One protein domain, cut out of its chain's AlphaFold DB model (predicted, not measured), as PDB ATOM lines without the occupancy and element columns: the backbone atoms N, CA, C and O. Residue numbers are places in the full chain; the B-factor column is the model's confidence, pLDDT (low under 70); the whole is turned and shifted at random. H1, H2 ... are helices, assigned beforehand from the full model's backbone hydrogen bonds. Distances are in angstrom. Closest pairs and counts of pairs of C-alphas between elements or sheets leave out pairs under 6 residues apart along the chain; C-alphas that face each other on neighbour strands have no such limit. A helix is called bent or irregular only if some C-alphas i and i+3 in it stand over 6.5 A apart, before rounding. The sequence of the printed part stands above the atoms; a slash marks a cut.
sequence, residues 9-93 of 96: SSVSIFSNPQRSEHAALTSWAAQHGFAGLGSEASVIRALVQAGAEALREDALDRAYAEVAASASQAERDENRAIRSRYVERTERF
ATOM      1  N   SER A   9     -16.312  13.164  -6.645       86.19
ATOM      2  CA  SER A   9     -15.970  13.222  -8.071       86.19
ATOM      3  C   SER A   9     -14.541  12.733  -8.338       86.19
ATOM      4  O   SER A   9     -14.315  11.927  -9.247       86.19
ATOM      5  N   SER A  10     -13.587  13.127  -7.489       87.06
ATOM      6  CA  SER A  10     -12.179  12.722  -7.602       87.06
ATOM      7  C   SER A  10     -11.961  11.231  -7.322       87.06
ATOM      8  O   SER A  10     -11.116  10.607  -7.959       87.06
ATOM      9  N   VAL A  11     -12.725  10.636  -6.403       89.12
ATOM     10  CA  VAL A  11     -12.659   9.197  -6.095       89.12
ATOM     11  C   VAL A  11     -13.392   8.367  -7.154       89.12
ATOM     12  O   VAL A  11     -12.943   7.273  -7.499       89.12
ATOM     13  N   SER A  12     -14.480   8.890  -7.727       90.12
ATOM     14  CA  SER A  12     -15.363   8.155  -8.643       90.12
ATOM     15  C   SER A  12     -14.645   7.568  -9.865       90.12
ATOM     16  O   SER A  12     -14.986   6.472 -10.321       90.12
ATOM     17  N   ILE A  13     -13.602   8.239 -10.368       93.06
ATOM     18  CA  ILE A  13     -12.810   7.766 -11.512       93.06
ATOM     19  C   ILE A  13     -12.060   6.465 -11.195       93.06
ATOM     20  O   ILE A  13     -11.876   5.629 -12.080       93.06
ATOM     21  N   PHE A  14     -11.683   6.267  -9.932       93.69
ATOM     22  CA  PHE A  14     -11.015   5.065  -9.440       93.69
ATOM     23  C   PHE A  14     -11.998   3.977  -9.015       93.69
ATOM     24  O   PHE A  14     -11.587   2.839  -8.813       93.69
ATOM     25  N   SER A  15     -13.286   4.296  -8.897       91.88
ATOM     26  CA  SER A  15     -14.343   3.332  -8.570       91.88
ATOM     27  C   SER A  15     -14.959   2.675  -9.809       91.88
ATOM     28  O   SER A  15     -15.678   1.691  -9.672       91.88
ATOM     29  N   ASN A  16     -14.692   3.186 -11.017       92.06
ATOM     30  CA  ASN A  16     -15.248   2.654 -12.263       92.06
ATOM     31  C   ASN A  16     -14.314   1.609 -12.916       92.06
ATOM     32  O   ASN A  16     -13.289   2.000 -13.477       92.06
ATOM     33  N   PRO A  17     -14.695   0.315 -12.978       91.12
ATOM     34  CA  PRO A  17     -13.849  -0.743 -13.537       91.12
ATOM     35  C   PRO A  17     -13.506  -0.613 -15.023       91.12
ATOM     36  O   PRO A  17     -12.583  -1.266 -15.494       91.12
ATOM     37  N   GLN A  18     -14.244   0.208 -15.774       93.69
ATOM     38  CA  GLN A  18     -13.995   0.444 -17.199       93.69
ATOM     39  C   GLN A  18     -12.905   1.496 -17.446       93.69
ATOM     40  O   GLN A  18     -12.534   1.740 -18.593       93.69
ATOM     41  N   ARG A  19     -12.410   2.158 -16.394       94.56
ATOM     42  CA  ARG A  19     -11.410   3.221 -16.502       94.56
ATOM     43  C   ARG A  19      -9.999   2.701 -16.274       94.56
ATOM     44  O   ARG A  19      -9.754   1.841 -15.430       94.56
ATOM     45  N   SER A  20      -9.051   3.304 -16.984       95.81
ATOM     46  CA  SER A  20      -7.614   3.071 -16.798       95.81
ATOM     47  C   SER A  20      -7.150   3.350 -15.369       95.81
ATOM     48  O   SER A  20      -6.294   2.644 -14.849       95.81
ATOM     49  N   GLU A  21      -7.739   4.348 -14.717       95.38
ATOM     50  CA  GLU A  21      -7.417   4.784 -13.362       95.38
ATOM     51  C   GLU A  21      -7.749   3.689 -12.339       95.38
ATOM     52  O   GLU A  21      -6.937   3.385 -11.466       95.38
ATOM     53  N   HIS A  22      -8.898   3.022 -12.498       94.50
ATOM     54  CA  HIS A  22      -9.254   1.863 -11.680       94.50
ATOM     55  C   HIS A  22      -8.308   0.683 -11.916       94.50
ATOM     56  O   HIS A  22      -7.897   0.022 -10.960       94.50
ATOM     57  N   ALA A  23      -7.930   0.419 -13.172       94.94
ATOM     58  CA  ALA A  23      -6.980  -0.646 -13.492       94.94
ATOM     59  C   ALA A  23      -5.606  -0.384 -12.853       94.94
ATOM     60  O   ALA A  23      -5.049  -1.275 -12.214       94.94
ATOM     61  N   ALA A  24      -5.103   0.851 -12.944       96.00
ATOM     62  CA  ALA A  24      -3.850   1.261 -12.317       96.00
ATOM     63  C   ALA A  24      -3.892   1.087 -10.790       96.00
ATOM     64  O   ALA A  24      -2.993   0.468 -10.218       96.00
ATOM     65  N   LEU A  25      -4.963   1.553 -10.134       95.62
ATOM     66  CA  LEU A  25      -5.128   1.386  -8.690       95.62
ATOM     67  C   LEU A  25      -5.259  -0.090  -8.296       95.62
ATOM     68  O   LEU A  25      -4.718  -0.492  -7.273       95.62
ATOM     69  N   THR A  26      -5.921  -0.916  -9.111       94.69
ATOM     70  CA  THR A  26      -6.040  -2.365  -8.879       94.69
ATOM     71  C   THR A  26      -4.680  -3.055  -8.960       94.69
ATOM     72  O   THR A  26      -4.348  -3.865  -8.094       94.69
ATOM     73  N   SER A  27      -3.865  -2.722  -9.964       94.88
ATOM     74  CA  SER A  27      -2.503  -3.248 -10.091       94.88
ATOM     75  C   SER A  27      -1.609  -2.804  -8.937       94.88
ATOM     76  O   SER A  27      -0.846  -3.618  -8.415       94.88
ATOM     77  N   TRP A  28      -1.698  -1.541  -8.514       95.75
ATOM     78  CA  TRP A  28      -0.984  -1.052  -7.333       95.75
ATOM     79  C   TRP A  28      -1.448  -1.794  -6.069       95.75
ATOM     80  O   TRP A  28      -0.624  -2.330  -5.331       95.75
ATOM     81  N   ALA A  29      -2.759  -1.930  -5.867       95.00
ATOM     82  CA  ALA A  29      -3.356  -2.602  -4.714       95.00
ATOM     83  C   ALA A  29      -2.911  -4.070  -4.606       95.00
ATOM     84  O   ALA A  29      -2.557  -4.529  -3.519       95.00
ATOM     85  N   ALA A  30      -2.857  -4.788  -5.732       93.94
ATOM     86  CA  ALA A  30      -2.384  -6.169  -5.783       93.94
ATOM     87  C   ALA A  30      -0.909  -6.307  -5.365       93.94
ATOM     88  O   ALA A  30      -0.567  -7.228  -4.625       93.94
ATOM     89  N   GLN A  31      -0.046  -5.377  -5.785       94.31
ATOM     90  CA  GLN A  31       1.370  -5.353  -5.388       94.31
ATOM     91  C   GLN A  31       1.555  -5.073  -3.889       94.31
ATOM     92  O   GLN A  31       2.511  -5.551  -3.287       94.31
ATOM     93  N   HIS A  32       0.606  -4.362  -3.279       92.25
ATOM     94  CA  HIS A  32       0.643  -3.960  -1.871       92.25
ATOM     95  C   HIS A  32      -0.206  -4.855  -0.952       92.25
ATOM     96  O   HIS A  32      -0.443  -4.513   0.206       92.25
ATOM     97  N   GLY A  33      -0.664  -6.013  -1.445       89.12
ATOM     98  CA  GLY A  33      -1.373  -7.013  -0.640       89.12
ATOM     99  C   GLY A  33      -2.823  -6.660  -0.291       89.12
ATOM    100  O   GLY A  33      -3.403  -7.265   0.612       89.12
ATOM    101  N   PHE A  34      -3.436  -5.704  -0.991       87.44
ATOM    102  CA  PHE A  34      -4.848  -5.378  -0.812       87.44
ATOM    103  C   PHE A  34      -5.737  -6.374  -1.568       87.44
ATOM    104  O   PHE A  34      -5.576  -6.609  -2.767       87.44
ATOM    105  N   ALA A  35      -6.722  -6.940  -0.869       78.50
ATOM    106  CA  ALA A  35      -7.688  -7.872  -1.440       78.50
ATOM    107  C   ALA A  35      -8.790  -7.131  -2.221       78.50
ATOM    108  O   ALA A  35      -9.888  -6.924  -1.711       78.50
ATOM    109  N   GLY A  36      -8.488  -6.751  -3.465       79.06
ATOM    110  CA  GLY A  36      -9.444  -6.189  -4.422       79.06
ATOM    111  C   GLY A  36     -10.043  -4.826  -4.039       79.06
ATOM    112  O   GLY A  36      -9.937  -4.345  -2.915       79.06
ATOM    113  N   LEU A  37     -10.704  -4.196  -5.012       87.50
ATOM    114  CA  LEU A  37     -11.333  -2.875  -4.879       87.50
ATOM    115  C   LEU A  37     -12.860  -2.962  -5.017       87.50
ATOM    116  O   LEU A  37     -13.490  -2.151  -5.686       87.50
ATOM    117  N   GLY A  38     -13.462  -3.989  -4.409       84.81
ATOM    118  CA  GLY A  38     -14.890  -4.302  -4.564       84.81
ATOM    119  C   GLY A  38     -15.849  -3.357  -3.832       84.81
ATOM    120  O   GLY A  38     -17.061  -3.487  -3.968       84.81
ATOM    121  N   SER A  39     -15.325  -2.425  -3.038       89.12
ATOM    122  CA  SER A  39     -16.106  -1.403  -2.342       89.12
ATOM    123  C   SER A  39     -15.456  -0.030  -2.479       89.12
ATOM    124  O   SER A  39     -14.233   0.095  -2.566       89.12
ATOM    125  N   GLU A  40     -16.262   1.019  -2.404       88.31
ATOM    126  CA  GLU A  40     -15.756   2.391  -2.370       88.31
ATOM    127  C   GLU A  40     -14.801   2.615  -1.187       88.31
ATOM    128  O   GLU A  40     -13.729   3.195  -1.337       88.31
ATOM    129  N   ALA A  41     -15.104   2.039  -0.020       89.38
ATOM    130  CA  ALA A  41     -14.212   2.098   1.136       89.38
ATOM    131  C   ALA A  41     -12.841   1.445   0.863       89.38
ATOM    132  O   ALA A  41     -11.821   1.954   1.328       89.38
ATOM    133  N   SER A  42     -12.788   0.335   0.115       91.56
ATOM    134  CA  SER A  42     -11.509  -0.269  -0.297       91.56
ATOM    135  C   SER A  42     -10.750   0.597  -1.302       91.56
ATOM    136  O   SER A  42      -9.534   0.709  -1.177       91.56
ATOM    137  N   VAL A  43     -11.451   1.259  -2.229       93.12
ATOM    138  CA  VAL A  43     -10.851   2.227  -3.165       93.12
ATOM    139  C   VAL A  43     -10.225   3.385  -2.393       93.12
ATOM    140  O   VAL A  43      -9.048   3.676  -2.578       93.12
ATOM    141  N   ILE A  44     -10.964   3.982  -1.458       92.38
ATOM    142  CA  ILE A  44     -10.473   5.094  -0.636       92.38
ATOM    143  C   ILE A  44      -9.258   4.666   0.194       92.38
ATOM    144  O   ILE A  44      -8.262   5.379   0.228       92.38
ATOM    145  N   ARG A  45      -9.290   3.492   0.839       92.25
ATOM    146  CA  ARG A  45      -8.134   2.988   1.608       92.25
ATOM    147  C   ARG A  45      -6.901   2.788   0.730       92.25
ATOM    148  O   ARG A  45      -5.810   3.162   1.150       92.25
ATOM    149  N   ALA A  46      -7.077   2.226  -0.465       94.94
ATOM    150  CA  ALA A  46      -5.984   2.051  -1.412       94.94
ATOM    151  C   ALA A  46      -5.415   3.405  -1.861       94.94
ATOM    152  O   ALA A  46      -4.205   3.595  -1.818       94.94
ATOM    153  N   LEU A  47      -6.274   4.376  -2.193       94.81
ATOM    154  CA  LEU A  47      -5.857   5.733  -2.566       94.81
ATOM    155  C   LEU A  47      -5.107   6.451  -1.440       94.81
ATOM    156  O   LEU A  47      -4.087   7.084  -1.697       94.81
ATOM    157  N   VAL A  48      -5.575   6.338  -0.194       94.38
ATOM    158  CA  VAL A  48      -4.902   6.940   0.969       94.38
ATOM    159  C   VAL A  48      -3.510   6.347   1.155       94.38
ATOM    160  O   VAL A  48      -2.552   7.088   1.367       94.38
ATOM    161  N   GLN A  49      -3.383   5.024   1.054       95.69
ATOM    162  CA  GLN A  49      -2.095   4.360   1.209       95.69
ATOM    163  C   GLN A  49      -1.138   4.710   0.058       95.69
ATOM    164  O   GLN A  49       0.005   5.074   0.326       95.69
ATOM    165  N   ALA A  50      -1.614   4.679  -1.190       95.31
ATOM    166  CA  ALA A  50      -0.830   5.058  -2.365       95.31
ATOM    167  C   ALA A  50      -0.376   6.524  -2.302       95.31
ATOM    168  O   ALA A  50       0.777   6.840  -2.581       95.31
ATOM    169  N   GLY A  51      -1.260   7.430  -1.874       95.00
ATOM    170  CA  GLY A  51      -0.924   8.840  -1.689       95.00
ATOM    171  C   GLY A  51       0.108   9.060  -0.581       95.00
ATOM    172  O   GLY A  51       1.038   9.844  -0.751       95.00
ATOM    173  N   ALA A  52      -0.013   8.348   0.544       96.12
ATOM    174  CA  ALA A  52       0.959   8.428   1.634       96.12
ATOM    175  C   ALA A  52       2.347   7.910   1.222       96.12
ATOM    176  O   ALA A  52       3.361   8.450   1.663       96.12
ATOM    177  N   GLU A  53       2.391   6.873   0.389       95.69
ATOM    178  CA  GLU A  53       3.624   6.354  -0.199       95.69
ATOM    179  C   GLU A  53       4.251   7.362  -1.165       95.69
ATOM    180  O   GLU A  53       5.400   7.744  -0.962       95.69
ATOM    181  N   ALA A  54       3.477   7.893  -2.115       95.44
ATOM    182  CA  ALA A  54       3.957   8.886  -3.076       95.44
ATOM    183  C   ALA A  54       4.522  10.144  -2.393       95.44
ATOM    184  O   ALA A  54       5.572  10.652  -2.780       95.44
ATOM    185  N   LEU A  55       3.867  10.631  -1.332       97.06
ATOM    186  CA  LEU A  55       4.367  11.769  -0.552       97.06
ATOM    187  C   LEU A  55       5.664  11.443   0.199       97.06
ATOM    188  O   LEU A  55       6.501  12.325   0.397       97.06
ATOM    189  N   ARG A  56       5.845  10.192   0.636       95.50
ATOM    190  CA  ARG A  56       7.078   9.750   1.294       95.50
ATOM    191  C   ARG A  56       8.229   9.660   0.297       95.50
ATOM    192  O   ARG A  56       9.325  10.103   0.629       95.50
ATOM    193  N   GLU A  57       7.990   9.107  -0.887       95.44
ATOM    194  CA  GLU A  57       8.988   9.027  -1.960       95.44
ATOM    195  C   GLU A  57       9.428  10.422  -2.411       95.44
ATOM    196  O   GLU A  57      10.617  10.719  -2.410       95.44
ATOM    197  N   ASP A  58       8.480  11.327  -2.653       95.38
ATOM    198  CA  ASP A  58       8.759  12.722  -3.009       95.38
ATOM    199  C   ASP A  58       9.563  13.458  -1.915       95.38
ATOM    200  O   ASP A  58      10.479  14.230  -2.205       95.38
ATOM    201  N   ALA A  59       9.286  13.187  -0.634       95.06
ATOM    202  CA  ALA A  59      10.087  13.722   0.466       95.06
ATOM    203  C   ALA A  59      11.524  13.166   0.479       95.06
ATOM    204  O   ALA A  59      12.465  13.919   0.744       95.06
ATOM    205  N   LEU A  60      11.707  11.873   0.184       94.81
ATOM    206  CA  LEU A  60      13.032  11.257   0.074       94.81
ATOM    207  C   LEU A  60      13.817  11.838  -1.104       94.81
ATOM    208  O   LEU A  60      14.980  12.200  -0.930       94.81
ATOM    209  N   ASP A  61      13.185  11.990  -2.264       93.38
ATOM    210  CA  ASP A  61      13.812  12.563  -3.455       93.38
ATOM    211  C   ASP A  61      14.294  13.994  -3.205       93.38
ATOM    212  O   ASP A  61      15.426  14.346  -3.556       93.38
ATOM    213  N   ARG A  62      13.483  14.816  -2.525       92.00
ATOM    214  CA  ARG A  62      13.895  16.168  -2.115       92.00
ATOM    215  C   ARG A  62      15.079  16.141  -1.156       92.00
ATOM    216  O   ARG A  62      16.043  16.872  -1.374       92.00
ATOM    217  N   ALA A  63      15.050  15.276  -0.143       89.75
ATOM    218  CA  ALA A  63      16.157  15.150   0.800       89.75
ATOM    219  C   ALA A  63      17.456  14.714   0.098       89.75
ATOM    220  O   ALA A  63      18.526  15.264   0.360       89.75
ATOM    221  N   TYR A  64      17.380  13.771  -0.845       88.56
ATOM    222  CA  TYR A  64      18.538  13.367  -1.644       88.56
ATOM    223  C   TYR A  64      19.056  14.498  -2.537       88.56
ATOM    224  O   TYR A  64      20.273  14.668  -2.656       88.56
ATOM    225  N   ALA A  65      18.166  15.294  -3.131       89.38
ATOM    226  CA  ALA A  65      18.551  16.462  -3.917       89.38
ATOM    227  C   ALA A  65      19.276  17.517  -3.063       89.38
ATOM    228  O   ALA A  65      20.285  18.071  -3.502       89.38
ATOM    229  N   GLU A  66      18.821  17.752  -1.831       89.75
ATOM    230  CA  GLU A  66      19.478  18.658  -0.882       89.75
ATOM    231  C   GLU A  66      20.878  18.172  -0.498       89.75
ATOM    232  O   GLU A  66      21.845  18.937  -0.570       89.75
ATOM    233  N   VAL A  67      21.022  16.882  -0.170       85.56
ATOM    234  CA  VAL A  67      22.328  16.277   0.125       85.56
ATOM    235  C   VAL A  67      23.268  16.432  -1.071       85.56
ATOM    236  O   VAL A  67      24.392  16.913  -0.916       85.56
ATOM    237  N   ALA A  68      22.802  16.113  -2.279       84.19
ATOM    238  CA  ALA A  68      23.592  16.262  -3.498       84.19
ATOM    239  C   ALA A  68      24.010  17.722  -3.761       84.19
ATOM    240  O   ALA A  68      25.143  17.978  -4.180       84.19
ATOM    241  N   ALA A  69      23.124  18.684  -3.487       81.62
ATOM    242  CA  ALA A  69      23.419  20.106  -3.630       81.62
ATOM    243  C   ALA A  69      24.471  20.581  -2.613       81.62
ATOM    244  O   ALA A  69      25.363  21.353  -2.976       81.62
ATOM    245  N   SER A  70      24.407  20.082  -1.375       80.69
ATOM    246  CA  SER A  70      25.335  20.427  -0.289       80.69
ATOM    247  C   SER A  70      26.718  19.778  -0.393       80.69
ATOM    248  O   SER A  70      27.635  20.210   0.302       80.69
ATOM    249  N   ALA A  71      26.888  18.781  -1.270       78.44
ATOM    250  CA  ALA A  71      28.160  18.090  -1.440       78.44
ATOM    251  C   ALA A  71      29.275  19.076  -1.815       78.44
ATOM    252  O   ALA A  71      29.164  19.831  -2.789       78.44
ATOM    253  N   SER A  72      30.365  19.047  -1.057       78.56
ATOM    254  CA  SER A  72      31.553  19.854  -1.300       78.56
ATOM    255  C   SER A  72      32.246  19.454  -2.604       78.56
ATOM    256  O   SER A  72      32.069  18.359  -3.142       78.56
ATOM    257  N   GLN A  73      33.086  20.350  -3.124       74.62
ATOM    258  CA  GLN A  73      33.863  20.072  -4.332       74.62
ATOM    259  C   GLN A  73      34.776  18.844  -4.161       74.62
ATOM    260  O   GLN A  73      34.879  18.035  -5.078       74.62
ATOM    261  N   ALA A  74      35.358  18.659  -2.972       74.31
ATOM    262  CA  ALA A  74      36.194  17.503  -2.656       74.31
ATOM    263  C   ALA A  74      35.405  16.181  -2.708       74.31
ATOM    264  O   ALA A  74      35.865  15.223  -3.321       74.31
ATOM    265  N   GLU A  75      34.189  16.147  -2.152       79.00
ATOM    266  CA  GLU A  75      33.318  14.960  -2.193       79.00
ATOM    267  C   GLU A  75      32.856  14.635  -3.621       79.00
ATOM    268  O   GLU A  75      32.756  13.470  -4.010       79.00
ATOM    269  N   ARG A  76      32.610  15.662  -4.446       76.88
ATOM    270  CA  ARG A  76      32.270  15.484  -5.867       76.88
ATOM    271  C   ARG A  76      33.437  14.899  -6.662       76.88
ATOM    272  O   ARG A  76      33.220  14.032  -7.514       76.88
ATOM    273  N   ASP A  77      34.656  15.354  -6.390       77.56
ATOM    274  CA  ASP A  77      35.867  14.872  -7.058       77.56
ATOM    275  C   ASP A  77      36.231  13.447  -6.609       77.56
ATOM    276  O   ASP A  77      36.573  12.604  -7.444       77.56
ATOM    277  N   GLU A  78      36.042  13.126  -5.327       78.75
ATOM    278  CA  GLU A  78      36.196  11.770  -4.796       78.75
ATOM    279  C   GLU A  78      35.168  10.796  -5.398       78.75
ATOM    280  O   GLU A  78      35.536   9.724  -5.886       78.75
ATOM    281  N   ASN A  79      33.891  11.186  -5.478       79.50
ATOM    282  CA  ASN A  79      32.843  10.370  -6.099       79.50
ATOM    283  C   ASN A  79      33.125  10.119  -7.594       79.50
ATOM    284  O   ASN A  79      32.945   9.005  -8.096       79.50
ATOM    285  N   ARG A  80      33.660  11.119  -8.309       80.00
ATOM    286  CA  ARG A  80      34.110  10.955  -9.701       80.00
ATOM    287  C   ARG A  80      35.234   9.925  -9.809       80.00
ATOM    288  O   ARG A  80      35.150   9.038 -10.654       80.00
ATOM    289  N   ALA A  81      36.243  10.004  -8.942       81.88
ATOM    290  CA  ALA A  81      37.353   9.052  -8.930       81.88
ATOM    291  C   ALA A  81      36.887   7.617  -8.617       81.88
ATOM    292  O   ALA A  81      37.346   6.665  -9.251       81.88
ATOM    293  N   ILE A  82      35.943   7.453  -7.684       81.69
ATOM    294  CA  ILE A  82      35.329   6.155  -7.361       81.69
ATOM    295  C   ILE A  82      34.572   5.597  -8.571       81.69
ATOM    296  O   ILE A  82      34.759   4.429  -8.921       81.69
ATOM    297  N   ARG A  83      33.757   6.421  -9.245       78.12
ATOM    298  CA  ARG A  83      33.030   6.018 -10.459       78.12
ATOM    299  C   ARG A  83      33.973   5.590 -11.581       78.12
ATOM    300  O   ARG A  83      33.755   4.524 -12.147       78.12
ATOM    301  N   SER A  84      35.038   6.348 -11.856       78.12
ATOM    302  CA  SER A  84      36.034   5.979 -12.875       78.12
ATOM    303  C   SER A  84      36.674   4.620 -12.583       78.12
ATOM    304  O   SER A  84      36.710   3.757 -13.455       78.12
ATOM    305  N   ARG A  85      37.078   4.374 -11.328       79.75
ATOM    306  CA  ARG A  85      37.633   3.074 -10.912       79.75
ATOM    307  C   ARG A  85      36.623   1.932 -11.037       79.75
ATOM    308  O   ARG A  85      37.007   0.800 -11.322       79.75
ATOM    309  N   TYR A  86      35.339   2.198 -10.792       76.56
ATOM    310  CA  TYR A  86      34.288   1.194 -10.947       76.56
ATOM    311  C   TYR A  86      34.089   0.816 -12.419       76.56
ATOM    312  O   TYR A  86      34.057  -0.377 -12.712       76.56
ATOM    313  N   VAL A  87      34.033   1.804 -13.321       79.38
ATOM    314  CA  VAL A  87      33.913   1.597 -14.776       79.38
ATOM    315  C   VAL A  87      35.103   0.803 -15.316       79.38
ATOM    316  O   VAL A  87      34.900  -0.245 -15.926       79.38
ATOM    317  N   GLU A  88      36.331   1.218 -14.989       77.56
ATOM    318  CA  GLU A  88      37.563   0.508 -15.372       77.56
ATOM    319  C   GLU A  88      37.569  -0.948 -14.886       77.56
ATOM    320  O   GLU A  88      38.060  -1.851 -15.565       77.56
ATOM    321  N   ARG A  89      37.011  -1.199 -13.694       74.75
ATOM    322  CA  ARG A  89      36.877  -2.553 -13.158       74.75
ATOM    323  C   ARG A  89      35.830  -3.351 -13.928       74.75
ATOM    324  O   ARG A  89      36.111  -4.489 -14.277       74.75
ATOM    325  N   THR A  90      34.650  -2.799 -14.200       76.56
ATOM    326  CA  THR A  90      33.595  -3.513 -14.938       76.56
ATOM    327  C   THR A  90      33.983  -3.812 -16.383       76.56
ATOM    328  O   THR A  90      33.741  -4.923 -16.839       76.56
ATOM    329  N   GLU A  91      34.669  -2.897 -17.075       73.25
ATOM    330  CA  GLU A  91      35.172  -3.123 -18.441       73.25
ATOM    331  C   GLU A  91      36.239  -4.221 -18.492       73.25
ATOM    332  O   GLU A  91      36.309  -4.984 -19.450       73.25
ATOM    333  N   ARG A  92      37.030  -4.375 -17.424       63.62
ATOM    334  CA  ARG A  92      38.013  -5.459 -17.310       63.62
ATOM    335  C   ARG A  92      37.371  -6.846 -17.120       63.62
ATOM    336  O   ARG A  92      38.036  -7.847 -17.367       63.62
ATOM    337  N   PHE A  93      36.114  -6.922 -16.673       59.81
ATOM    338  CA  PHE A  93      35.407  -8.179 -16.381       59.81
ATOM    339  C   PHE A  93      34.302  -8.541 -17.390       59.81
ATOM    340  O   PHE A  93      33.659  -9.575 -17.213       59.81
TER     341      PHE A  93
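What this domain is: This is residues 9 to 93 of the 96 residues of an uncharacterized protein of Acidimicrobiales bacterium (UniProt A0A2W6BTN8). One long helix, H3, makes a beam: H1 and H2 pack on its first part as a small head, and beyond its other end a tight link turns a corner into H4, an arm that touches no helix. The later part of the beam, residues 51 to 67 of H3, stands free, as do residues 77 to 93 of H4. The printed part has 85 residues with four named helices in the order H1, H2, H3, H4 and no named strand; the class is all helix. It is extended, with a radius of gyration of the C-alphas of 21.3 A and spans of 55 by 34 by 20 A.

Where its parts are: H3, residues 40 to 70, is 44.9 A long, from C-alpha 40 at (-15.756, 2.391, -2.370) to C-alpha 70 at (25.335, 20.427, -0.289). H4, residues 73 to 93, is 30.8 A long and ends at C-alpha 93 at (35.407, -8.179, -16.381). H2 holds residues 20 to 31, 16.8 A. H1 holds residues 9 to 15, 10.0 A; it is neither bent nor irregular, but only just: C-alphas 10 and 13 are 6.3 A apart.

How they stand to each other: H3 touches H2 with residues 43 to 50 alone, about perpendicular at 78 degrees; the closest C-alphas, of Ala 29 and Ala 46, are 6.3 A apart. H3 touches H1 with residues 40 to 44 alone, about perpendicular at 75 degrees; the closest C-alphas, of Ser 15 and Glu 40, are 6.4 A apart. H1 and H2 touch at a steep tilt of 60 degrees, the same way, with the C-alphas of Phe 14 and His 22 closest at 4.3 A. H4 is apart from H1, H2 and H3. In H2, H3 and H4 every O i to N i+4 pair is within hydrogen-bond range; in H1 1 of 3 is, beside 3 of 4 O i to N i+3 pairs.

The domain as a whole: The C-alphas farthest apart, of Ser 9 and Arg 92, are 57.9 A apart. The printed part has no cut. The links H1 to H2 and H3 to H4 are tight, and H2 to H3 is short. Mean pLDDT of the printed part is 87.6; residues 92 to 93 are under 70.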